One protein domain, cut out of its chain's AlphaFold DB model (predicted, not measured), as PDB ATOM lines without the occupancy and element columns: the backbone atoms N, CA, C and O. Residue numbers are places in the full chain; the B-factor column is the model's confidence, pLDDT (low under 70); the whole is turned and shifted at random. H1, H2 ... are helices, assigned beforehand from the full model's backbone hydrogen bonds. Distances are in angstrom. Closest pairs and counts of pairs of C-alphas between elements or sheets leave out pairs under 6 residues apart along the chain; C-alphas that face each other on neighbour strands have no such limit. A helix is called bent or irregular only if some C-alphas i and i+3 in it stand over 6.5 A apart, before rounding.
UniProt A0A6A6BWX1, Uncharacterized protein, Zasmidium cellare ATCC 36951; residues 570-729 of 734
ATOM      1  N   PRO A 570      19.267  44.138  13.828       87.88
ATOM      2  CA  PRO A 570      20.652  43.994  13.380       87.88
ATOM      3  C   PRO A 570      21.023  42.536  13.085       87.88
ATOM      4  O   PRO A 570      21.658  42.252  12.070       87.88
ATOM      5  N   ALA A 571      20.566  41.596  13.918       90.94
ATOM      6  CA  ALA A 571      20.855  40.175  13.750       90.94
ATOM      7  C   ALA A 571      20.267  39.609  12.448       90.94
ATOM      8  O   ALA A 571      20.973  38.912  11.715       90.94
ATOM      9  N   LYS A 572      19.016  39.965  12.109       90.12
ATOM     10  CA  LYS A 572      18.405  39.604  10.814       90.12
ATOM     11  C   LYS A 572      19.163  40.202   9.637       90.12
ATOM     12  O   LYS A 572      19.389  39.506   8.651       90.12
ATOM     13  N   THR A 573      19.595  41.457   9.748       91.25
ATOM     14  CA  THR A 573      20.384  42.114   8.698       91.25
ATOM     15  C   THR A 573      21.694  41.365   8.431       91.25
ATOM     16  O   THR A 573      21.993  41.056   7.278       91.25
ATOM     17  N   LEU A 574      22.437  40.995   9.479       94.44
ATOM     18  CA  LEU A 574      23.681  40.225   9.345       94.44
ATOM     19  C   LEU A 574      23.439  38.830   8.742       94.44
ATOM     20  O   LEU A 574      24.127  38.429   7.801       94.44
ATOM     21  N   ALA A 575      22.417  38.113   9.220       95.38
ATOM     22  CA  ALA A 575      22.037  36.802   8.688       95.38
ATOM     23  C   ALA A 575      21.633  36.859   7.200       95.38
ATOM     24  O   ALA A 575      21.994  35.978   6.410       95.38
ATOM     25  N   ASN A 576      20.922  37.916   6.795       94.25
ATOM     26  CA  ASN A 576      20.539  38.131   5.403       94.25
ATOM     27  C   ASN A 576      21.764  38.379   4.508       94.25
ATOM     28  O   ASN A 576      21.858  37.781   3.439       94.25
ATOM     29  N   VAL A 577      22.740  39.185   4.951       95.06
ATOM     30  CA  VAL A 577      23.990  39.425   4.199       95.06
ATOM     31  C   VAL A 577      24.728  38.114   3.916       95.06
ATOM     32  O   VAL A 577      25.144  37.868   2.781       95.06
ATOM     33  N   ILE A 578      24.848  37.241   4.919       97.56
ATOM     34  CA  ILE A 578      25.464  35.914   4.760       97.56
ATOM     35  C   ILE A 578      24.671  35.068   3.758       97.56
ATOM     36  O   ILE A 578      25.254  34.445   2.865       97.56
ATOM     37  N   SER A 579      23.341  35.067   3.866       96.94
ATOM     38  CA  SER A 579      22.464  34.300   2.975       96.94
ATOM     39  C   SER A 579      22.559  34.779   1.522       96.94
ATOM     40  O   SER A 579      22.678  33.954   0.617       96.94
ATOM     41  N   GLN A 580      22.599  36.093   1.281       95.44
ATOM     42  CA  GLN A 580      22.784  36.673  -0.053       95.44
ATOM     43  C   GLN A 580      24.120  36.261  -0.681       95.44
ATOM     44  O   GLN A 580      24.143  35.781  -1.815       95.44
ATOM     45  N   GLN A 581      25.228  36.410   0.057       96.31
ATOM     46  CA  GLN A 581      26.551  36.005  -0.431       96.31
ATOM     47  C   GLN A 581      26.591  34.500  -0.731       96.31
ATOM     48  O   GLN A 581      27.152  34.078  -1.743       96.31
ATOM     49  N   THR A 582      25.931  33.697   0.107       97.44
ATOM     50  CA  THR A 582      25.810  32.249  -0.087       97.44
ATOM     51  C   THR A 582      25.038  31.908  -1.366       97.44
ATOM     52  O   THR A 582      25.496  31.058  -2.128       97.44
ATOM     53  N   ILE A 583      23.915  32.580  -1.652       96.56
ATOM     54  CA  ILE A 583      23.167  32.387  -2.908       96.56
ATOM     55  C   ILE A 583      24.052  32.683  -4.116       96.56
ATOM     56  O   ILE A 583      24.116  31.850  -5.017       96.56
ATOM     57  N   SER A 584      24.741  33.829  -4.134       95.19
ATOM     58  CA  SER A 584      25.595  34.209  -5.267       95.19
ATOM     59  C   SER A 584      26.644  33.134  -5.564       95.19
ATOM     60  O   SER A 584      26.754  32.684  -6.699       95.19
ATOM     61  N   ILE A 585      27.328  32.632  -4.529       95.88
ATOM     62  CA  ILE A 585      28.320  31.557  -4.676       95.88
ATOM     63  C   ILE A 585      27.678  30.261  -5.198       95.88
ATOM     64  O   ILE A 585      28.239  29.596  -6.068       95.88
ATOM     65  N   LEU A 586      26.510  29.873  -4.681       95.75
ATOM     66  CA  LEU A 586      25.836  28.637  -5.092       95.75
ATOM     67  C   LEU A 586      25.333  28.688  -6.540       95.75
ATOM     68  O   LEU A 586      25.377  27.667  -7.228       95.75
ATOM     69  N   ILE A 587      24.873  29.855  -7.005       94.12
ATOM     70  CA  ILE A 587      24.486  30.075  -8.404       94.12
ATOM     71  C   ILE A 587      25.705  29.892  -9.315       94.12
ATOM     72  O   ILE A 587      25.627  29.111 -10.264       94.12
ATOM     73  N   ASP A 588      26.831  30.528  -8.987       92.69
ATOM     74  CA  ASP A 588      28.070  30.435  -9.768       92.69
ATOM     75  C   ASP A 588      28.570  28.987  -9.865       92.69
ATOM     76  O   ASP A 588      28.851  28.488 -10.957       92.69
ATOM     77  N   VAL A 589      28.590  28.265  -8.739       93.94
ATOM     78  CA  VAL A 589      28.997  26.848  -8.686       93.94
ATOM     79  C   VAL A 589      28.066  25.974  -9.515       93.94
ATOM     80  O   VAL A 589      28.519  25.087 -10.236       93.94
ATOM     81  N   LYS A 590      26.754  26.222  -9.452       90.69
ATOM     82  CA  LYS A 590      25.769  25.491 -10.259       90.69
ATOM     83  C   LYS A 590      25.931  25.769 -11.759       90.69
ATOM     84  O   LYS A 590      25.638  24.883 -12.559       90.69
ATOM     85  N   ALA A 591      26.410  26.955 -12.132       91.06
ATOM     86  CA  ALA A 591      26.750  27.310 -13.508       91.06
ATOM     87  C   ALA A 591      28.103  26.732 -13.984       91.06
ATOM     88  O   ALA A 591      28.438  26.876 -15.156       91.06
ATOM     89  N   GLY A 592      28.856  26.054 -13.107       90.38
ATOM     90  CA  GLY A 592      30.158  25.450 -13.411       90.38
ATOM     91  C   GLY A 592      31.363  26.315 -13.025       90.38
ATOM     92  O   GLY A 592      32.499  25.920 -13.268       90.38
ATOM     93  N   THR A 593      31.150  27.473 -12.400       91.44
ATOM     94  CA  THR A 593      32.228  28.372 -11.973       91.44
ATOM     95  C   THR A 593      32.700  28.010 -10.565       91.44
ATOM     96  O   THR A 593      31.915  27.973  -9.620       91.44
ATOM     97  N   SER A 594      34.001  27.774 -10.388       89.81
ATOM     98  CA  SER A 594      34.569  27.541  -9.052       89.81
ATOM     99  C   SER A 594      34.675  28.853  -8.256       89.81
ATOM    100  O   SER A 594      35.050  29.879  -8.828       89.81
ATOM    101  N   PRO A 595      34.393  28.851  -6.939       91.19
ATOM    102  CA  PRO A 595      34.471  30.059  -6.130       91.19
ATOM    103  C   PRO A 595      35.922  30.522  -5.973       91.19
ATOM    104  O   PRO A 595      36.838  29.712  -5.808       91.19
ATOM    105  N   THR A 596      36.138  31.836  -5.994       92.06
ATOM    106  CA  THR A 596      37.466  32.418  -5.790       92.06
ATOM    107  C   THR A 596      37.808  32.500  -4.303       92.06
ATOM    108  O   THR A 596      36.948  32.448  -3.423       92.06
ATOM    109  N   LYS A 597      39.097  32.669  -3.998       91.75
ATOM    110  CA  LYS A 597      39.544  32.924  -2.624       91.75
ATOM    111  C   LYS A 597      38.875  34.165  -2.026       91.75
ATOM    112  O   LYS A 597      38.487  34.140  -0.858       91.75
ATOM    113  N   ASP A 598      38.723  35.223  -2.816       92.56
ATOM    114  CA  ASP A 598      38.176  36.498  -2.353       92.56
ATOM    115  C   ASP A 598      36.686  36.390  -2.007       92.56
ATOM    116  O   ASP A 598      36.263  36.920  -0.980       92.56
ATOM    117  N   THR A 599      35.894  35.647  -2.795       94.25
ATOM    118  CA  THR A 599      34.461  35.462  -2.505       94.25
ATOM    119  C   THR A 599      34.243  34.666  -1.222       94.25
ATOM    120  O   THR A 599      33.431  35.061  -0.386       94.25
ATOM    121  N   ILE A 600      35.014  33.595  -1.005       96.19
ATOM    122  CA  ILE A 600      34.944  32.815   0.240       96.19
ATOM    123  C   ILE A 600      35.460  33.625   1.436       96.19
ATOM    124  O   ILE A 600      34.864  33.571   2.509       96.19
ATOM    125  N   SER A 601      36.519  34.418   1.258       94.88
ATOM    126  CA  SER A 601      37.054  35.280   2.323       94.88
ATOM    127  C   SER A 601      36.060  36.374   2.725       94.88
ATOM    128  O   SER A 601      35.934  36.684   3.909       94.88
ATOM    129  N   SER A 602      35.312  36.929   1.764       96.50
ATOM    130  CA  SER A 602      34.210  37.861   2.036       96.50
ATOM    131  C   SER A 602      33.113  37.206   2.877       96.50
ATOM    132  O   SER A 602      32.682  37.787   3.874       96.50
ATOM    133  N   LEU A 603      32.703  35.982   2.525       97.06
ATOM    134  CA  LEU A 603      31.699  35.238   3.291       97.06
ATOM    135  C   LEU A 603      32.198  34.912   4.703       97.06
ATOM    136  O   LEU A 603      31.459  35.061   5.672       97.06
ATOM    137  N   GLN A 604      33.466  34.527   4.838       96.94
ATOM    138  CA  GLN A 604      34.086  34.268   6.135       96.94
ATOM    139  C   GLN A 604      34.132  35.520   7.014       96.94
ATOM    140  O   GLN A 604      33.869  35.431   8.212       96.94
ATOM    141  N   LYS A 605      34.410  36.690   6.429       96.69
ATOM    142  CA  LYS A 605      34.316  37.967   7.143       96.69
ATOM    143  C   LYS A 605      32.883  38.238   7.610       96.69
ATOM    144  O   LYS A 605      32.694  38.551   8.777       96.69
ATOM    145  N   ALA A 606      31.887  38.045   6.746       97.00
ATOM    146  CA  ALA A 606      30.483  38.240   7.116       97.00
ATOM    147  C   ALA A 606      30.034  37.304   8.257       97.00
ATOM    148  O   ALA A 606      29.267  37.718   9.118       97.00
ATOM    149  N   VAL A 607      30.540  36.064   8.297       97.25
ATOM    150  CA  VAL A 607      30.317  35.143   9.427       97.25
ATOM    151  C   VAL A 607      30.990  35.651  10.707       97.25
ATOM    152  O   VAL A 607      30.379  35.601  11.768       97.25
ATOM    153  N   ALA A 608      32.211  36.188  10.625       95.69
ATOM    154  CA  ALA A 608      32.883  36.784  11.782       95.69
ATOM    155  C   ALA A 608      32.149  38.032  12.322       95.69
ATOM    156  O   ALA A 608      32.107  38.250  13.534       95.69
ATOM    157  N   ASP A 609      31.511  38.803  11.436       95.88
ATOM    158  CA  ASP A 609      30.705  39.983  11.776       95.88
ATOM    159  C   ASP A 609      29.391  39.628  12.517       95.88
ATOM    160  O   ASP A 609      28.693  40.522  12.993       95.88
ATOM    161  N   LEU A 610      29.056  38.337  12.691       93.88
ATOM    162  CA  LEU A 610      27.987  37.904  13.608       93.88
ATOM    163  C   LEU A 610      28.314  38.189  15.082       93.88
ATOM    164  O   LEU A 610      27.411  38.169  15.915       93.88
ATOM    165  N   HIS A 611      29.588  38.426  15.417       91.19
ATOM    166  CA  HIS A 611      30.047  38.751  16.772       91.19
ATOM    167  C   HIS A 611      29.545  37.775  17.853       91.19
ATOM    168  O   HIS A 611      29.153  38.179  18.948       91.19
ATOM    169  N   ILE A 612      29.603  36.470  17.568       93.75
ATOM    170  CA  ILE A 612      29.127  35.404  18.472       93.75
ATOM    171  C   ILE A 612      29.795  35.479  19.851       93.75
ATOM    172  O   ILE A 612      29.147  35.223  20.863       93.75
ATOM    173  N   GLU A 613      31.054  35.913  19.915       91.88
ATOM    174  CA  GLU A 613      31.768  36.124  21.178       91.88
ATOM    175  C   GLU A 613      31.051  37.114  22.107       91.88
ATOM    176  O   GLU A 613      30.975  36.866  23.306       91.88
ATOM    177  N   PHE A 614      30.473  38.197  21.572       91.06
ATOM    178  CA  PHE A 614      29.691  39.148  22.367       91.06
ATOM    179  C   PHE A 614      28.425  38.483  22.914       91.06
ATOM    180  O   PHE A 614      28.147  38.570  24.110       91.06
ATOM    181  N   LEU A 615      27.709  37.749  22.059       92.50
ATOM    182  CA  LEU A 615      26.485  37.043  22.429       92.50
ATOM    183  C   LEU A 615      26.728  36.044  23.573       92.50
ATOM    184  O   LEU A 615      25.924  35.959  24.496       92.50
ATOM    185  N   MET A 616      27.872  35.358  23.571       92.81
ATOM    186  CA  MET A 616      28.265  34.407  24.619       92.81
ATOM    187  C   MET A 616      28.630  35.043  25.971       92.81
ATOM    188  O   MET A 616      28.822  34.320  26.947       92.81
ATOM    189  N   THR A 617      28.786  36.369  26.038       92.44
ATOM    190  CA  THR A 617      29.055  37.091  27.300       92.44
ATOM    191  C   THR A 617      27.796  37.638  27.963       92.44
ATOM    192  O   THR A 617      27.862  38.146  29.084       92.44
ATOM    193  N   THR A 618      26.655  37.548  27.279       92.19
ATOM    194  CA  THR A 618      25.370  38.012  27.804       92.19
ATOM    195  C   THR A 618      24.887  37.114  28.946       92.19
ATOM    196  O   THR A 618      25.285  35.957  29.074       92.19
ATOM    197  N   SER A 619      24.055  37.655  29.833       91.12
ATOM    198  CA  SER A 619      23.407  36.894  30.902       91.12
ATOM    199  C   SER A 619      21.951  37.301  30.945       91.12
ATOM    200  O   SER A 619      21.624  38.390  31.417       91.12
ATOM    201  N   ASP A 620      21.096  36.406  30.479       92.00
ATOM    202  CA  ASP A 620      19.685  36.695  30.298       92.00
ATOM    203  C   ASP A 620      18.915  36.419  31.585       92.00
ATOM    204  O   ASP A 620      19.184  35.461  32.317       92.00
ATOM    205  N   ILE A 621      17.952  37.290  31.888       92.25
ATOM    206  CA  ILE A 621      17.039  37.064  33.013       92.25
ATOM    207  C   ILE A 621      15.967  36.059  32.583       92.25
ATOM    208  O   ILE A 621      15.539  35.226  33.390       92.25
ATOM    209  N   LEU A 622      15.552  36.138  31.316       92.56
ATOM    210  CA  LEU A 622      14.598  35.239  30.685       92.56
ATOM    211  C   LEU A 622      15.183  34.659  29.390       92.56
ATOM    212  O   LEU A 622      15.714  33.551  29.394       92.56
ATOM    213  N   ALA A 623      15.035  35.370  28.277       95.19
ATOM    214  CA  ALA A 623      15.308  34.874  26.928       95.19
ATOM    215  C   ALA A 623      15.575  36.029  25.944       95.19
ATOM    216  O   ALA A 623      15.249  35.939  24.760       95.19
ATOM    217  N   GLU A 624      16.117  37.141  26.439       93.69
ATOM    218  CA  GLU A 624      16.339  38.387  25.704       93.69
ATOM    219  C   GLU A 624      17.090  38.176  24.378       93.69
ATOM    220  O   GLU A 624      16.702  38.762  23.371       93.69
ATOM    221  N   HIS A 625      18.083  37.287  24.369       95.00
ATOM    222  CA  HIS A 625      18.954  36.979  23.237       95.00
ATOM    223  C   HIS A 625      18.708  35.587  22.621       95.00
ATOM    224  O   HIS A 625      19.520  35.084  21.833       95.00
ATOM    225  N   LEU A 626      17.620  34.903  22.997       95.75
ATOM    226  CA  LEU A 626      17.314  33.550  22.511       95.75
ATOM    227  C   LEU A 626      17.077  33.530  20.991       95.75
ATOM    228  O   LEU A 626      17.480  32.591  20.299       95.75
ATOM    229  N   SER A 627      16.465  34.589  20.461       94.50
ATOM    230  CA  SER A 627      16.112  34.676  19.044       94.50
ATOM    231  C   SER A 627      17.321  34.755  18.116       94.50
ATOM    232  O   SER A 627      17.357  34.108  17.065       94.50
ATOM    233  N   GLU A 628      18.357  35.464  18.553       95.31
ATOM    234  CA  GLU A 628      19.644  35.599  17.889       95.31
ATOM    235  C   GLU A 628      20.359  34.250  17.820       95.31
ATOM    236  O   GLU A 628      20.916  33.909  16.778       95.31
ATOM    237  N   HIS A 629      20.278  33.437  18.882       96.19
ATOM    238  CA  HIS A 629      20.860  32.092  18.884       96.19
ATOM    239  C   HIS A 629      20.229  31.214  17.805       96.19
ATOM    240  O   HIS A 629      20.950  30.625  16.998       96.19
ATOM    241  N   TYR A 630      18.897  31.139  17.748       97.12
ATOM    242  CA  TYR A 630      18.218  30.339  16.727       97.12
ATOM    243  C   TYR A 630      18.511  30.831  15.311       97.12
ATOM    244  O   TYR A 630      18.803  30.023  14.426       97.12
ATOM    245  N   LEU A 631      18.476  32.146  15.097       96.12
ATOM    246  CA  LEU A 631      18.739  32.755  13.798       96.12
ATOM    247  C   LEU A 631      20.179  32.513  13.315       96.12
ATOM    248  O   LEU A 631      20.400  32.184  12.145       96.12
ATOM    249  N   TYR A 632      21.169  32.655  14.196       97.06
ATOM    250  CA  TYR A 632      22.568  32.412  13.846       97.06
ATOM    251  C   TYR A 632      22.847  30.928  13.638       97.06
ATOM    252  O   TYR A 632      23.515  30.580  12.669       97.06
ATOM    253  N   LEU A 633      22.265  30.036  14.445       96.81
ATOM    254  CA  LEU A 633      22.350  28.593  14.202       96.81
ATOM    255  C   LEU A 633      21.780  28.206  12.834       96.81
ATOM    256  O   LEU A 633      22.396  27.423  12.110       96.81
ATOM    257  N   ASP A 634      20.632  28.772  12.458       96.56
ATOM    258  CA  ASP A 634      20.022  28.569  11.143       96.56
ATOM    259  C   ASP A 634      20.971  28.996  10.010       96.56
ATOM    260  O   ASP A 634      21.250  28.239   9.076       96.56
ATOM    261  N   THR A 635      21.538  30.192  10.152       97.56
ATOM    262  CA  THR A 635      22.459  30.803   9.186       97.56
ATOM    263  C   THR A 635      23.754  30.000   9.042       97.56
ATOM    264  O   THR A 635      24.182  29.690   7.929       97.56
ATOM    265  N   LEU A 636      24.370  29.587  10.152       97.75
ATOM    266  CA  LEU A 636      25.604  28.797  10.147       97.75
ATOM    267  C   LEU A 636      25.391  27.413   9.523       97.75
ATOM    268  O   LEU A 636      26.259  26.912   8.806       97.75
ATOM    269  N   ARG A 637      24.215  26.802   9.714       96.12
ATOM    270  CA  ARG A 637      23.867  25.540   9.044       96.12
ATOM    271  C   ARG A 637      23.738  25.696   7.534       96.12
ATOM    272  O   ARG A 637      24.209  24.828   6.801       96.12
ATOM    273  N   ILE A 638      23.170  26.805   7.062       97.31
ATOM    274  CA  ILE A 638      23.146  27.140   5.630       97.31
ATOM    275  C   ILE A 638      24.576  27.233   5.081       97.31
ATOM    276  O   ILE A 638      24.871  26.635   4.045       97.31
ATOM    277  N   VAL A 639      25.487  27.894   5.802       98.06
ATOM    278  CA  VAL A 639      26.906  27.993   5.418       98.06
ATOM    279  C   VAL A 639      27.575  26.613   5.356       98.06
ATOM    280  O   VAL A 639      28.276  26.309   4.388       98.06
ATOM    281  N   ILE A 640      27.337  25.736   6.338       97.38
ATOM    282  CA  ILE A 640      27.878  24.364   6.350       97.38
ATOM    283  C   ILE A 640      27.358  23.548   5.160       97.38
ATOM    284  O   ILE A 640      28.145  22.845   4.507       97.38
ATOM    285  N   ALA A 641      26.060  23.636   4.864       96.38
ATOM    286  CA  ALA A 641      25.451  22.968   3.719       96.38
ATOM    287  C   ALA A 641      26.050  23.484   2.403       96.38
ATOM    288  O   ALA A 641      26.443  22.687   1.550       96.38
ATOM    289  N   ALA A 642      26.215  24.803   2.265       97.25
ATOM    290  CA  ALA A 642      26.815  25.416   1.087       97.25
ATOM    291  C   ALA A 642      28.275  24.982   0.891       97.25
ATOM    292  O   ALA A 642      28.651  24.571  -0.204       97.25
ATOM    293  N   CYS A 643      29.085  24.963   1.953       97.38
ATOM    294  CA  CYS A 643      30.461  24.458   1.889       97.38
ATOM    295  C   CYS A 643      30.513  22.988   1.441       97.38
ATOM    296  O   CYS A 643      31.396  22.595   0.679       97.38
ATOM    297  N   THR A 644      29.561  22.170   1.897       96.25
ATOM    298  CA  THR A 644      29.446  20.759   1.497       96.25
ATOM    299  C   THR A 644      29.073  20.624   0.021       96.25
ATOM    300  O   THR A 644      29.655  19.801  -0.685       96.25
ATOM    301  N   TYR A 645      28.152  21.459  -0.461       95.75
ATOM    302  CA  TYR A 645      27.780  21.521  -1.871       95.75
ATOM    303  C   TYR A 645      28.966  21.925  -2.753       95.75
ATOM    304  O   TYR A 645      29.282  21.225  -3.714       95.75
ATOM    305  N   ILE A 646      29.677  22.996  -2.383       95.88
ATOM    306  CA  ILE A 646      30.863  23.492  -3.097       95.88
ATOM    307  C   ILE A 646      31.909  22.383  -3.229       95.88
ATOM    308  O   ILE A 646      32.336  22.083  -4.338       95.88
ATOM    309  N   LYS A 647      32.256  21.707  -2.125       94.44
ATOM    310  CA  LYS A 647      33.229  20.597  -2.119       94.44
ATOM    311  C   LYS A 647      32.863  19.450  -3.062       94.44
ATOM    312  O   LYS A 647      33.744  18.723  -3.510       94.44
ATOM    313  N   LYS A 648      31.568  19.242  -3.309       93.69
ATOM    314  CA  LYS A 648      31.060  18.150  -4.143       93.69
ATOM    315  C   LYS A 648      30.940  18.531  -5.619       93.69
ATOM    316  O   LYS A 648      31.042  17.647  -6.466       93.69
ATOM    317  N   HIS A 649      30.666  19.800  -5.916       93.50
ATOM    318  CA  HIS A 649      30.246  20.243  -7.248       93.50
ATOM    319  C   HIS A 649      31.213  21.216  -7.935       93.50
ATOM    320  O   HIS A 649      31.168  21.310  -9.156       93.50
ATOM    321  N   ALA A 650      32.080  21.917  -7.200       91.06
ATOM    322  CA  ALA A 650      33.077  22.801  -7.799       91.06
ATOM    323  C   ALA A 650      34.273  22.005  -8.352       91.06
ATOM    324  O   ALA A 650      34.726  21.042  -7.731       91.06
ATOM    325  N   GLU A 651      34.824  22.441  -9.488       86.25
ATOM    326  CA  GLU A 651      36.032  21.845 -10.087       86.25
ATOM    327  C   GLU A 651      37.266  22.051  -9.196       86.25
ATOM    328  O   GLU A 651      38.107  21.162  -9.043       86.25
ATOM    329  N   HIS A 652      37.349  23.225  -8.566       86.44
ATOM    330  CA  HIS A 652      38.411  23.599  -7.647       86.44
ATOM    331  C   HIS A 652      37.821  24.105  -6.332       86.44
ATOM    332  O   HIS A 652      37.003  25.022  -6.302       86.44
ATOM    333  N   THR A 653      38.262  23.511  -5.223       85.94
ATOM    334  CA  THR A 653      37.889  23.948  -3.873       85.94
ATOM    335  C   THR A 653      39.092  24.592  -3.199       85.94
ATOM    336  O   THR A 653      40.162  23.988  -3.124       85.94
ATOM    337  N   THR A 654      38.922  25.809  -2.690       85.69
ATOM    338  CA  THR A 654      39.967  26.519  -1.944       85.69
ATOM    339  C   THR A 654      40.056  26.009  -0.497       85.69
ATOM    340  O   THR A 654      39.094  25.457   0.045       85.69
ATOM    341  N   MET A 655      41.208  26.184   0.163       89.62
ATOM    342  CA  MET A 655      41.368  25.791   1.574       89.62
ATOM    343  C   MET A 655      40.435  26.582   2.501       89.62
ATOM    344  O   MET A 655      39.980  26.069   3.525       89.62
ATOM    345  N   GLU A 656      40.111  27.812   2.110       92.88
ATOM    346  CA  GLU A 656      39.214  28.722   2.808       92.88
ATOM    347  C   GLU A 656      37.807  28.117   2.980       92.88
ATOM    348  O   GLU A 656      37.192  28.317   4.023       92.88
ATOM    349  N   VAL A 657      37.326  27.276   2.050       93.69
ATOM    350  CA  VAL A 657      36.027  26.578   2.194       93.69
ATOM    351  C   VAL A 657      36.039  25.605   3.377       93.69
ATOM    352  O   VAL A 657      35.055  25.481   4.105       93.69
ATOM    353  N   ALA A 658      37.152  24.895   3.595       94.31
ATOM    354  CA  ALA A 658      37.283  24.005   4.747       94.31
ATOM    355  C   ALA A 658      37.400  24.797   6.058       94.31
ATOM    356  O   ALA A 658      36.759  24.427   7.039       94.31
ATOM    357  N   SER A 659      38.152  25.903   6.049       95.88
ATOM    358  CA  SER A 659      38.276  26.807   7.200       95.88
ATOM    359  C   SER A 659      36.935  27.429   7.600       95.88
ATOM    360  O   SER A 659      36.611  27.483   8.785       95.88
ATOM    361  N   LEU A 660      36.145  27.880   6.623       96.94
ATOM    362  CA  LEU A 660      34.820  28.452   6.844       96.94
ATOM    363  C   LEU A 660      33.864  27.425   7.457       96.94
ATOM    364  O   LEU A 660      33.198  27.717   8.447       96.94
ATOM    365  N   GLN A 661      33.838  26.207   6.908       96.75
ATOM    366  CA  GLN A 661      32.998  25.132   7.438       96.75
ATOM    367  C   GLN A 661      33.359  24.773   8.887       96.75
ATOM    368  O   GLN A 661      32.461  24.534   9.691       96.75
ATOM    369  N   GLU A 662      34.650  24.734   9.219       96.19
ATOM    370  CA  GLU A 662      35.109  24.443  10.581       96.19
ATOM    371  C   GLU A 662      34.768  25.575  11.556       96.19
ATOM    372  O   GLU A 662      34.293  25.317  12.661       96.19
ATOM    373  N   THR A 663      34.928  26.830  11.123       96.50
ATOM    374  CA  THR A 663      34.539  28.011  11.913       96.50
ATOM    375  C   THR A 663      33.049  27.961  12.246       96.50
ATOM    376  O   THR A 663      32.681  28.018  13.414       96.50
ATOM    377  N   ALA A 664      32.199  27.715  11.244       96.94
ATOM    378  CA  ALA A 664      30.757  27.628  11.448       96.94
ATOM    379  C   ALA A 664      30.349  26.497  12.413       96.94
ATOM    380  O   ALA A 664      29.422  26.666  13.200       96.94
ATOM    381  N   ARG A 665      31.042  25.349  12.390       96.38
ATOM    382  CA  ARG A 665      30.801  24.253  13.348       96.38
ATOM    383  C   ARG A 665      31.183  24.638  14.771       96.38
ATOM    384  O   ARG A 665      30.392  24.424  15.685       96.38
ATOM    385  N   LYS A 666      32.365  25.233  14.943       96.06
ATOM    386  CA  LYS A 666      32.839  25.713  16.244       96.06
ATOM    387  C   LYS A 666      31.867  26.729  16.845       96.06
ATOM    388  O   LYS A 666      31.571  26.663  18.034       96.06
ATOM    389  N   ASP A 667      31.359  27.635  16.019       96.44
ATOM    390  CA  ASP A 667      30.407  28.663  16.427       96.44
ATOM    391  C   ASP A 667      29.048  28.068  16.831       96.44
ATOM    392  O   ASP A 667      28.480  28.469  17.847       96.44
ATOM    393  N   ILE A 668      28.558  27.048  16.112       96.44
ATOM    394  CA  ILE A 668      27.369  26.280  16.521       96.44
ATOM    395  C   ILE A 668      27.578  25.644  17.901       96.44
ATOM    396  O   ILE A 668      26.733  25.805  18.784       96.44
ATOM    397  N   ASP A 669      28.701  24.952  18.112       95.56
ATOM    398  CA  ASP A 669      29.002  24.296  19.390       95.56
ATOM    399  C   ASP A 669      29.089  25.314  20.540       95.56
ATOM    400  O   ASP A 669      28.633  25.052  21.659       95.56
ATOM    401  N   ALA A 670      29.647  26.495  20.262       96.25
ATOM    402  CA  ALA A 670      29.776  27.585  21.215       96.25
ATOM    403  C   ALA A 670      28.408  28.164  21.623       96.25
ATOM    404  O   ALA A 670      28.129  28.279  22.820       96.25
ATOM    405  N   LEU A 671      27.526  28.427  20.651       96.81
ATOM    406  CA  LEU A 671      26.149  28.879  20.891       96.81
ATOM    407  C   LEU A 671      25.348  27.851  21.701       96.81
ATOM    408  O   LEU A 671      24.651  28.204  22.651       96.81
ATOM    409  N   GLN A 672      25.478  26.562  21.378       96.06
ATOM    410  CA  GLN A 672      24.804  25.494  22.121       96.06
ATOM    411  C   GLN A 672      25.320  25.360  23.550       96.06
ATOM    412  O   GLN A 672      24.545  25.105  24.472       96.06
ATOM    413  N   LYS A 673      26.632  25.511  23.759       95.94
ATOM    414  CA  LYS A 673      27.214  25.500  25.102       95.94
ATOM    415  C   LYS A 673      26.682  26.668  25.932       95.94
ATOM    416  O   LYS A 673      26.240  26.434  27.055       95.94
ATOM    417  N   HIS A 674      26.672  27.873  25.366       96.94
ATOM    418  CA  HIS A 674      26.141  29.062  26.023       96.94
ATOM    419  C   HIS A 674      24.658  28.894  26.389       96.94
ATOM    420  O   HIS A 674      24.278  29.130  27.532       96.94
ATOM    421  N   ALA A 675      23.836  28.353  25.484       96.50
ATOM    422  CA  ALA A 675      22.427  28.075  25.764       96.50
ATOM    423  C   ALA A 675      22.216  27.134  26.972       96.50
ATOM    424  O   ALA A 675      21.330  27.367  27.795       96.50
ATOM    425  N   ARG A 676      23.066  26.105  27.147       95.75
ATOM    426  CA  ARG A 676      23.033  25.224  28.341       95.75
ATOM    427  C   ARG A 676      23.411  25.950  29.626       95.75
ATOM    428  O   ARG A 676      22.988  25.544  30.708       95.75
ATOM    429  N   GLU A 677      24.282  26.945  29.536       95.69
ATOM    430  CA  GLU A 677      24.697  27.753  30.680       95.69
ATOM    431  C   GLU A 677      23.579  28.728  31.073       95.69
ATOM    432  O   GLU A 677      23.234  28.787  32.256       95.69
ATOM    433  N   GLN A 678      22.932  29.372  30.093       95.75
ATOM    434  CA  GLN A 678      21.758  30.229  30.305       95.75
ATOM    435  C   GLN A 678      20.581  29.460  30.920       95.75
ATOM    436  O   GLN A 678      20.025  29.880  31.933       95.75
ATOM    437  N   SER A 679      20.235  28.271  30.409       95.00
ATOM    438  CA  SER A 679      19.114  27.505  30.980       95.00
ATOM    439  C   SER A 679      19.316  27.168  32.468       95.00
ATOM    440  O   SER A 679      18.372  27.149  33.261       95.00
ATOM    441  N   ARG A 680      20.569  26.958  32.891       94.62
ATOM    442  CA  ARG A 680      20.923  26.693  34.295       94.62
ATOM    443  C   ARG A 680      20.959  27.956  35.155       94.62
ATOM    444  O   ARG A 680      20.738  27.850  36.364       94.62
ATOM    445  N   SER A 681      21.264  29.116  34.574       94.25
ATOM    446  CA  SER A 681      21.386  30.385  35.302       94.25
ATOM    447  C   SER A 681      20.024  30.998  35.647       94.25
ATOM    448  O   SER A 681      19.915  31.674  36.674       94.25
ATOM    449  N   ILE A 682      18.984  30.707  34.856       95.31
ATOM    450  CA  ILE A 682      17.635  31.260  35.033       95.31
ATOM    451  C   ILE A 682      17.024  30.835  36.373       95.31
ATOM    452  O   ILE A 682      16.861  29.650  36.699       95.31
ATOM    453  N   LYS A 683      16.615  31.840  37.151       94.81
ATOM    454  CA  LYS A 683      16.003  31.686  38.475       94.81
ATOM    455  C   LYS A 683      14.726  32.508  38.560       94.81
ATOM    456  O   LYS A 683      14.735  33.698  38.265       94.81
ATOM    457  N   ALA A 684      13.661  31.899  39.084       93.88
ATOM    458  CA  ALA A 684      12.387  32.579  39.330       93.88
ATOM    459  C   ALA A 684      12.528  33.821  40.235       93.88
ATOM    460  O   ALA A 684      11.784  34.782  40.071       93.88
ATOM    461  N   GLY A 685      13.507  33.833  41.149       92.69
ATOM    462  CA  GLY A 685      13.808  35.000  41.986       92.69
ATOM    463  C   GLY A 685      14.192  36.241  41.173       92.69
ATOM    464  O   GLY A 685      13.624  37.302  41.395       92.69
ATOM    465  N   ASN A 686      15.058  36.094  40.167       92.12
ATOM    466  CA  ASN A 686      15.473  37.210  39.311       92.12
ATOM    467  C   ASN A 686      14.289  37.732  38.480       92.12
ATOM    468  O   ASN A 686      14.088  38.933  38.349       92.12
ATOM    469  N   VAL A 687      13.444  36.826  37.973       91.25
ATOM    470  CA  VAL A 687      12.223  37.196  37.233       91.25
ATOM    471  C   VAL A 687      11.250  37.981  38.120       91.25
ATOM    472  O   VAL A 687      10.588  38.916  37.671       91.25
ATOM    473  N   ARG A 688      11.162  37.618  39.401       92.75
ATOM    474  CA  ARG A 688      10.352  38.337  40.387       92.75
ATOM    475  C   ARG A 688      10.894  39.743  40.660       92.75
ATOM    476  O   ARG A 688      10.104  40.679  40.795       92.75
ATOM    477  N   GLU A 689      12.211  39.905  40.735       91.69
ATOM    478  CA  GLU A 689      12.838  41.227  40.856       91.69
ATOM    479  C   GLU A 689      12.477  42.109  39.653       91.69
ATOM    480  O   GLU A 689      12.077  43.254  39.845       91.69
ATOM    481  N   THR A 690      12.460  41.558  38.434       90.62
ATOM    482  CA  THR A 690      12.001  42.276  37.230       90.62
ATOM    483  C   THR A 690      10.553  42.763  37.346       90.62
ATOM    484  O   THR A 690      10.255  43.902  36.992       90.62
ATOM    485  N   LEU A 691       9.645  41.949  37.896       88.94
ATOM    486  CA  LEU A 691       8.237  42.326  38.076       88.94
ATOM    487  C   LEU A 691       8.062  43.521  39.033       88.94
ATOM    488  O   LEU A 691       7.127  44.308  38.888       88.94
ATOM    489  N   THR A 692       8.982  43.682  39.986       89.25
ATOM    490  CA  THR A 692       8.964  44.738  41.014       89.25
ATOM    491  C   THR A 692      10.044  45.804  40.811       89.25
ATOM    492  O   THR A 692      10.263  46.626  41.698       89.25
ATOM    493  N   LYS A 693      10.675  45.831  39.627       91.00
ATOM    494  CA  LYS A 693      11.798  46.716  39.277       91.00
ATOM    495  C   LYS A 693      11.474  48.203  39.428       91.00
ATOM    496  O   LYS A 693      12.347  48.992  39.773       91.00
ATOM    497  N   HIS A 694      10.235  48.592  39.138       91.69
ATOM    498  CA  HIS A 694       9.810  49.989  39.152       91.69
ATOM    499  C   HIS A 694       9.149  50.344  40.486       91.69
ATOM    500  O   HIS A 694       8.007  49.950  40.735       91.69
ATOM    501  N   ASP A 695       9.832  51.142  41.314       85.19
ATOM    502  CA  ASP A 695       9.363  51.532  42.654       85.19
ATOM    503  C   ASP A 695       7.955  52.154  42.646       85.19
ATOM    504  O   ASP A 695       7.142  51.860  43.521       85.19
ATOM    505  N   GLY A 696       7.624  52.943  41.615       84.94
ATOM    506  CA  GLY A 696       6.300  53.562  41.459       84.94
ATOM    507  C   GLY A 696       5.145  52.572  41.240       84.94
ATOM    508  O   GLY A 696       3.992  52.909  41.505       84.94
ATOM    509  N   LEU A 697       5.442  51.345  40.797       91.69
ATOM    510  CA  LEU A 697       4.458  50.283  40.550       91.69
ATOM    511  C   LEU A 697       4.587  49.107  41.524       91.69
ATOM    512  O   LEU A 697       3.666  48.308  41.658       91.69
ATOM    513  N   LYS A 698       5.704  48.985  42.245       92.19
ATOM    514  CA  LYS A 698       5.966  47.857  43.146       92.19
ATOM    515  C   LYS A 698       4.820  47.607  44.132       92.19
ATOM    516  O   LYS A 698       4.285  46.501  44.191       92.19
ATOM    517  N   ALA A 699       4.374  48.659  44.820       92.12
ATOM    518  CA  ALA A 699       3.297  48.560  45.800       92.12
ATOM    519  C   ALA A 699       1.948  48.137  45.189       92.12
ATOM    520  O   ALA A 699       1.122  47.577  45.901       92.12
ATOM    521  N   THR A 700       1.690  48.402  43.900       93.19
ATOM    522  CA  THR A 700       0.432  47.988  43.252       93.19
ATOM    523  C   THR A 700       0.457  46.518  42.842       93.19
ATOM    524  O   THR A 700      -0.568  45.849  42.961       93.19
ATOM    525  N   PHE A 701       1.611  45.984  42.434       93.44
ATOM    526  CA  PHE A 701       1.768  44.552  42.152       93.44
ATOM    527  C   PHE A 701       1.764  43.693  43.424       93.44
ATOM    528  O   PHE A 701       1.195  42.601  43.421       93.44
ATOM    529  N   GLU A 702       2.315  44.197  44.531       93.06
ATOM    530  CA  GLU A 702       2.298  43.507  45.831       93.06
ATOM    531  C   GLU A 702       0.869  43.284  46.378       93.06
ATOM    532  O   GLU A 702       0.647  42.325  47.120       93.06
ATOM    533  N   LEU A 703      -0.129  44.071  45.939       93.38
ATOM    534  CA  LEU A 703      -1.546  43.888  46.310       93.38
ATOM    535  C   LEU A 703      -2.098  42.507  45.930       93.38
ATOM    536  O   LEU A 703      -2.963  41.977  46.623       93.38
ATOM    537  N   PHE A 704      -1.595  41.900  44.852       93.50
ATOM    538  CA  PHE A 704      -2.073  40.597  44.371       93.50
ATOM    539  C   PHE A 704      -1.534  39.412  45.191       93.50
ATOM    540  O   PHE A 704      -1.930  38.266  44.955       93.50
ATOM    541  N   GLY A 705      -0.655  39.675  46.161       92.88
ATOM    542  CA  GLY A 705      -0.131  38.693  47.098       92.88
ATOM    543  C   GLY A 705       1.083  37.918  46.583       92.88
ATOM    544  O   GLY A 705       1.187  37.548  45.412       92.88
ATOM    545  N   GLU A 706       1.979  37.619  47.523       91.50
ATOM    546  CA  GLU A 706       3.282  36.968  47.337       91.50
ATOM    547  C   GLU A 706       3.235  35.650  46.556       91.50
ATOM    548  O   GLU A 706       4.049  35.410  45.663       91.50
ATOM    549  N   GLU A 707       2.262  34.794  46.865       94.06
ATOM    550  CA  GLU A 707       2.118  33.490  46.219       94.06
ATOM    551  C   GLU A 707       1.815  33.625  44.721       94.06
ATOM    552  O   GLU A 707       2.359  32.883  43.902       94.06
ATOM    553  N   SER A 708       0.995  34.608  44.340       93.75
ATOM    554  CA  SER A 708       0.616  34.803  42.941       93.75
ATOM    555  C   SER A 708       1.787  35.286  42.086       93.75
ATOM    556  O   SER A 708       1.959  34.802  40.965       93.75
ATOM    557  N   LEU A 709       2.607  36.188  42.638       94.38
ATOM    558  CA  LEU A 709       3.822  36.696  42.007       94.38
ATOM    559  C   LEU A 709       4.839  35.561  41.855       94.38
ATOM    560  O   LEU A 709       5.396  35.376  40.776       94.38
ATOM    561  N   LYS A 710       5.016  34.744  42.903       95.50
ATOM    562  CA  LYS A 710       5.926  33.593  42.889       95.50
ATOM    563  C   LYS A 710       5.560  32.580  41.801       95.50
ATOM    564  O   LYS A 710       6.413  32.258  40.979       95.50
ATOM    565  N   LEU A 711       4.306  32.121  41.763       96.12
ATOM    566  CA  LEU A 711       3.846  31.135  40.774       96.12
ATOM    567  C   LEU A 711       3.986  31.653  39.335       96.12
ATOM    568  O   LEU A 711       4.316  30.897  38.424       96.12
ATOM    569  N   PHE A 712       3.743  32.949  39.123       96.94
ATOM    570  CA  PHE A 712       3.936  33.577  37.820       96.94
ATOM    571  C   PHE A 712       5.411  33.580  37.401       96.94
ATOM    572  O   PHE A 712       5.738  33.127  36.305       96.94
ATOM    573  N   SER A 713       6.307  34.032  38.281       96.94
ATOM    574  CA  SER A 713       7.747  34.064  38.010       96.94
ATOM    575  C   SER A 713       8.337  32.670  37.782       96.94
ATOM    576  O   SER A 713       9.214  32.517  36.933       96.94
ATOM    577  N   GLU A 714       7.851  31.650  38.496       97.44
ATOM    578  CA  GLU A 714       8.219  30.246  38.265       97.44
ATOM    579  C   GLU A 714       7.814  29.780  36.864       97.44
ATOM    580  O   GLU A 714       8.640  29.214  36.150       97.44
ATOM    581  N   SER A 715       6.592  30.098  36.431       96.88
ATOM    582  CA  SER A 715       6.093  29.732  35.104       96.88
ATOM    583  C   SER A 715       6.864  30.407  33.961       96.88
ATOM    584  O   SER A 715       7.182  29.753  32.966       96.88
ATOM    585  N   LEU A 716       7.209  31.694  34.099       97.56
ATOM    586  CA  LEU A 716       8.043  32.393  33.113       97.56
ATOM    587  C   LEU A 716       9.452  31.795  33.045       97.56
ATOM    588  O   LEU A 716       9.961  31.551  31.954       97.56
ATOM    589  N   ALA A 717      10.064  31.535  34.204       97.50
ATOM    590  CA  ALA A 717      11.394  30.943  34.284       97.50
ATOM    591  C   ALA A 717      11.432  29.543  33.652       97.50
ATOM    592  O   ALA A 717      12.392  29.215  32.961       97.50
ATOM    593  N   GLU A 718      10.403  28.722  33.862       96.94
ATOM    594  CA  GLU A 718      10.281  27.405  33.227       96.94
ATOM    595  C   GLU A 718      10.169  27.517  31.702       96.94
ATOM    596  O   GLU A 718      10.885  26.824  30.984       96.94
ATOM    597  N   SER A 719       9.341  28.438  31.199       97.12
ATOM    598  CA  SER A 719       9.197  28.656  29.756       97.12
ATOM    599  C   SER A 719      10.491  29.136  29.098       97.12
ATOM    600  O   SER A 719      10.868  28.637  28.040       97.12
ATOM    601  N   ALA A 720      11.204  30.057  29.751       97.44
ATOM    602  CA  ALA A 720      12.499  30.536  29.287       97.44
ATOM    603  C   ALA A 720      13.534  29.401  29.225       97.44
ATOM    604  O   ALA A 720      14.227  29.239  28.222       97.44
ATOM    605  N   LYS A 721      13.602  28.566  30.273       96.94
ATOM    606  CA  LYS A 721      14.478  27.384  30.306       96.94
ATOM    607  C   LYS A 721      14.186  26.420  29.173       96.94
ATOM    608  O   LYS A 721      15.122  25.979  28.516       96.94
ATOM    609  N   GLU A 722      12.911  26.128  28.937       95.62
ATOM    610  CA  GLU A 722      12.476  25.241  27.861       95.62
ATOM    611  C   GLU A 722      12.973  25.738  26.491       95.62
ATOM    612  O   GLU A 722      13.498  24.945  25.707       95.62
ATOM    613  N   GLY A 723      12.896  27.050  26.234       95.69
ATOM    614  CA  GLY A 723      13.441  27.672  25.023       95.69
ATOM    615  C   GLY A 723      14.961  27.513  24.898       95.69
ATOM    616  O   GLY A 723      15.458  27.036  23.879       95.69
ATOM    617  N   TRP A 724      15.722  27.825  25.951       96.75
ATOM    618  CA  TRP A 724      17.184  27.663  25.940       96.75
ATOM    619  C   TRP A 724      17.640  26.208  25.802       96.75
ATOM    620  O   TRP A 724      18.589  25.910  25.075       96.75
ATOM    621  N   GLU A 725      16.971  25.276  26.476       95.06
ATOM    622  CA  GLU A 725      17.274  23.848  26.374       95.06
ATOM    623  C   GLU A 725      17.014  23.321  24.963       95.06
ATOM    624  O   GLU A 725      17.797  22.521  24.441       95.06
ATOM    625  N   ALA A 726      15.968  23.818  24.305       92.94
ATOM    626  CA  ALA A 726      15.605  23.412  22.960       92.94
ATOM    627  C   ALA A 726      16.658  23.792  21.902       92.94
ATOM    628  O   ALA A 726      16.815  23.073  20.915       92.94
ATOM    629  N   VAL A 727      17.464  24.840  22.122       94.31
ATOM    630  CA  VAL A 727      18.628  25.174  21.270       94.31
ATOM    631  C   VAL A 727      19.584  23.980  21.123       94.31
ATOM    632  O   VAL A 727      20.147  23.740  20.053       94.31
ATOM    633  N   CYS A 728      19.728  23.172  22.177       89.06
ATOM    634  CA  CYS A 728      20.604  22.000  22.183       89.06
ATOM    635  C   CYS A 728      20.087  20.834  21.336       89.06
ATOM    636  O   CYS A 728      20.851  19.909  21.067       89.06
ATOM    637  N   GLY A 729      18.810  20.851  20.947       84.81
ATOM    638  CA  GLY A 729      18.204  19.838  20.083       84.81
ATOM    639  C   GLY A 729      18.549  20.001  18.600       84.81
ATOM    640  O   GLY A 729      18.189  19.144  17.793       84.81
TER     641      GLY A 729
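This is residues 570 to 729 of the 734 residues of an uncharacterized protein of Zasmidium cellare ATCC 36951 (UniProt A0A6A6BWX1). A long rod of helices: at one end H1, H2, H4 and H5 pack side by side as a bundle, and H8 carries the rod on nearly in line with H4, its last turns packed on the ends of H4 and H5. At the other end the short H6 packs across H8 and H7 turns back near it, while the short H3 lies beside H5 along the link from H2 to H4. The printed part has 160 residues with eight named helices, H1 to H8 in order, and no named strand; the class is all helix. The whole is loose, with a radius of gyration of the C-alphas of 21.2 A and spans of 71 by 27 by 22 A.

H1, residues 570 to 590, is 30.5 A long and begins with C-alpha 570 at (20.652, 43.994, 13.380). H2 holds residues 597 to 608 and H3 residues 612 to 615. H4, residues 626 to 649, is 35.1 A long, and H5, residues 655 to 681, is the longest at 39.5 A, beginning at (41.368, 25.791, 1.574). H6 holds residues 684 to 691 and H7 residues 695 to 702; H7 is irregular, with C-alphas 696 and 699 7.3 A apart. H8, residues 706 to 727, is 32.5 A long and ends with C-alpha 727 at (18.628, 25.174, 21.270).

H1, H2, H4, H5 and H8 form an up and down bundle, each running against the one before it. H1 and H2 are a hairpin at a shallow tilt of 23 degrees, with closest C-alphas Ile 578 and Ala 606 at 6.0 A. H1 touches H4, the same way at 11 degrees, closest at the C-alphas of Ala 575 and Thr 635, 6.0 A. H4 and H5 are a hairpin too, with closest C-alphas Ile 640 and Gln 661 at 5.3 A. H5 touches H2 with residues 656 to 664 alone, and H8 with residues 672 to 680 alone, closest at the C-alphas of Ser 679 and Lys 721, 4.7 A. H4 touches H8 with residues 626 to 630 alone, closest at the C-alphas of Leu 626 and Trp 724, 6.8 A. H6 touches H8 at a steep tilt of 69 degrees, only just short of about perpendicular, closest at the C-alphas of Ala 684 and Glu 714, 4.9 A. H7 is close to but not clearly touching H6, and H3 is close to but not clearly touching H5. In H1, H2, H4, H6 and H8 every O i to N i+4 pair is within hydrogen-bond range; in H5 22 of 23 are, in H7 2 of 4, and H3 is too short for such a pair.

The C-alphas of Glu 651 and Leu 703, the two farthest apart, are 71.3 A apart. The printed part has no cut and no long link. Residues 703 to 708, of which 706 to 708 belong to H8, stand free. The mean pLDDT of the printed part is 94.1, and no printed residue is under 70.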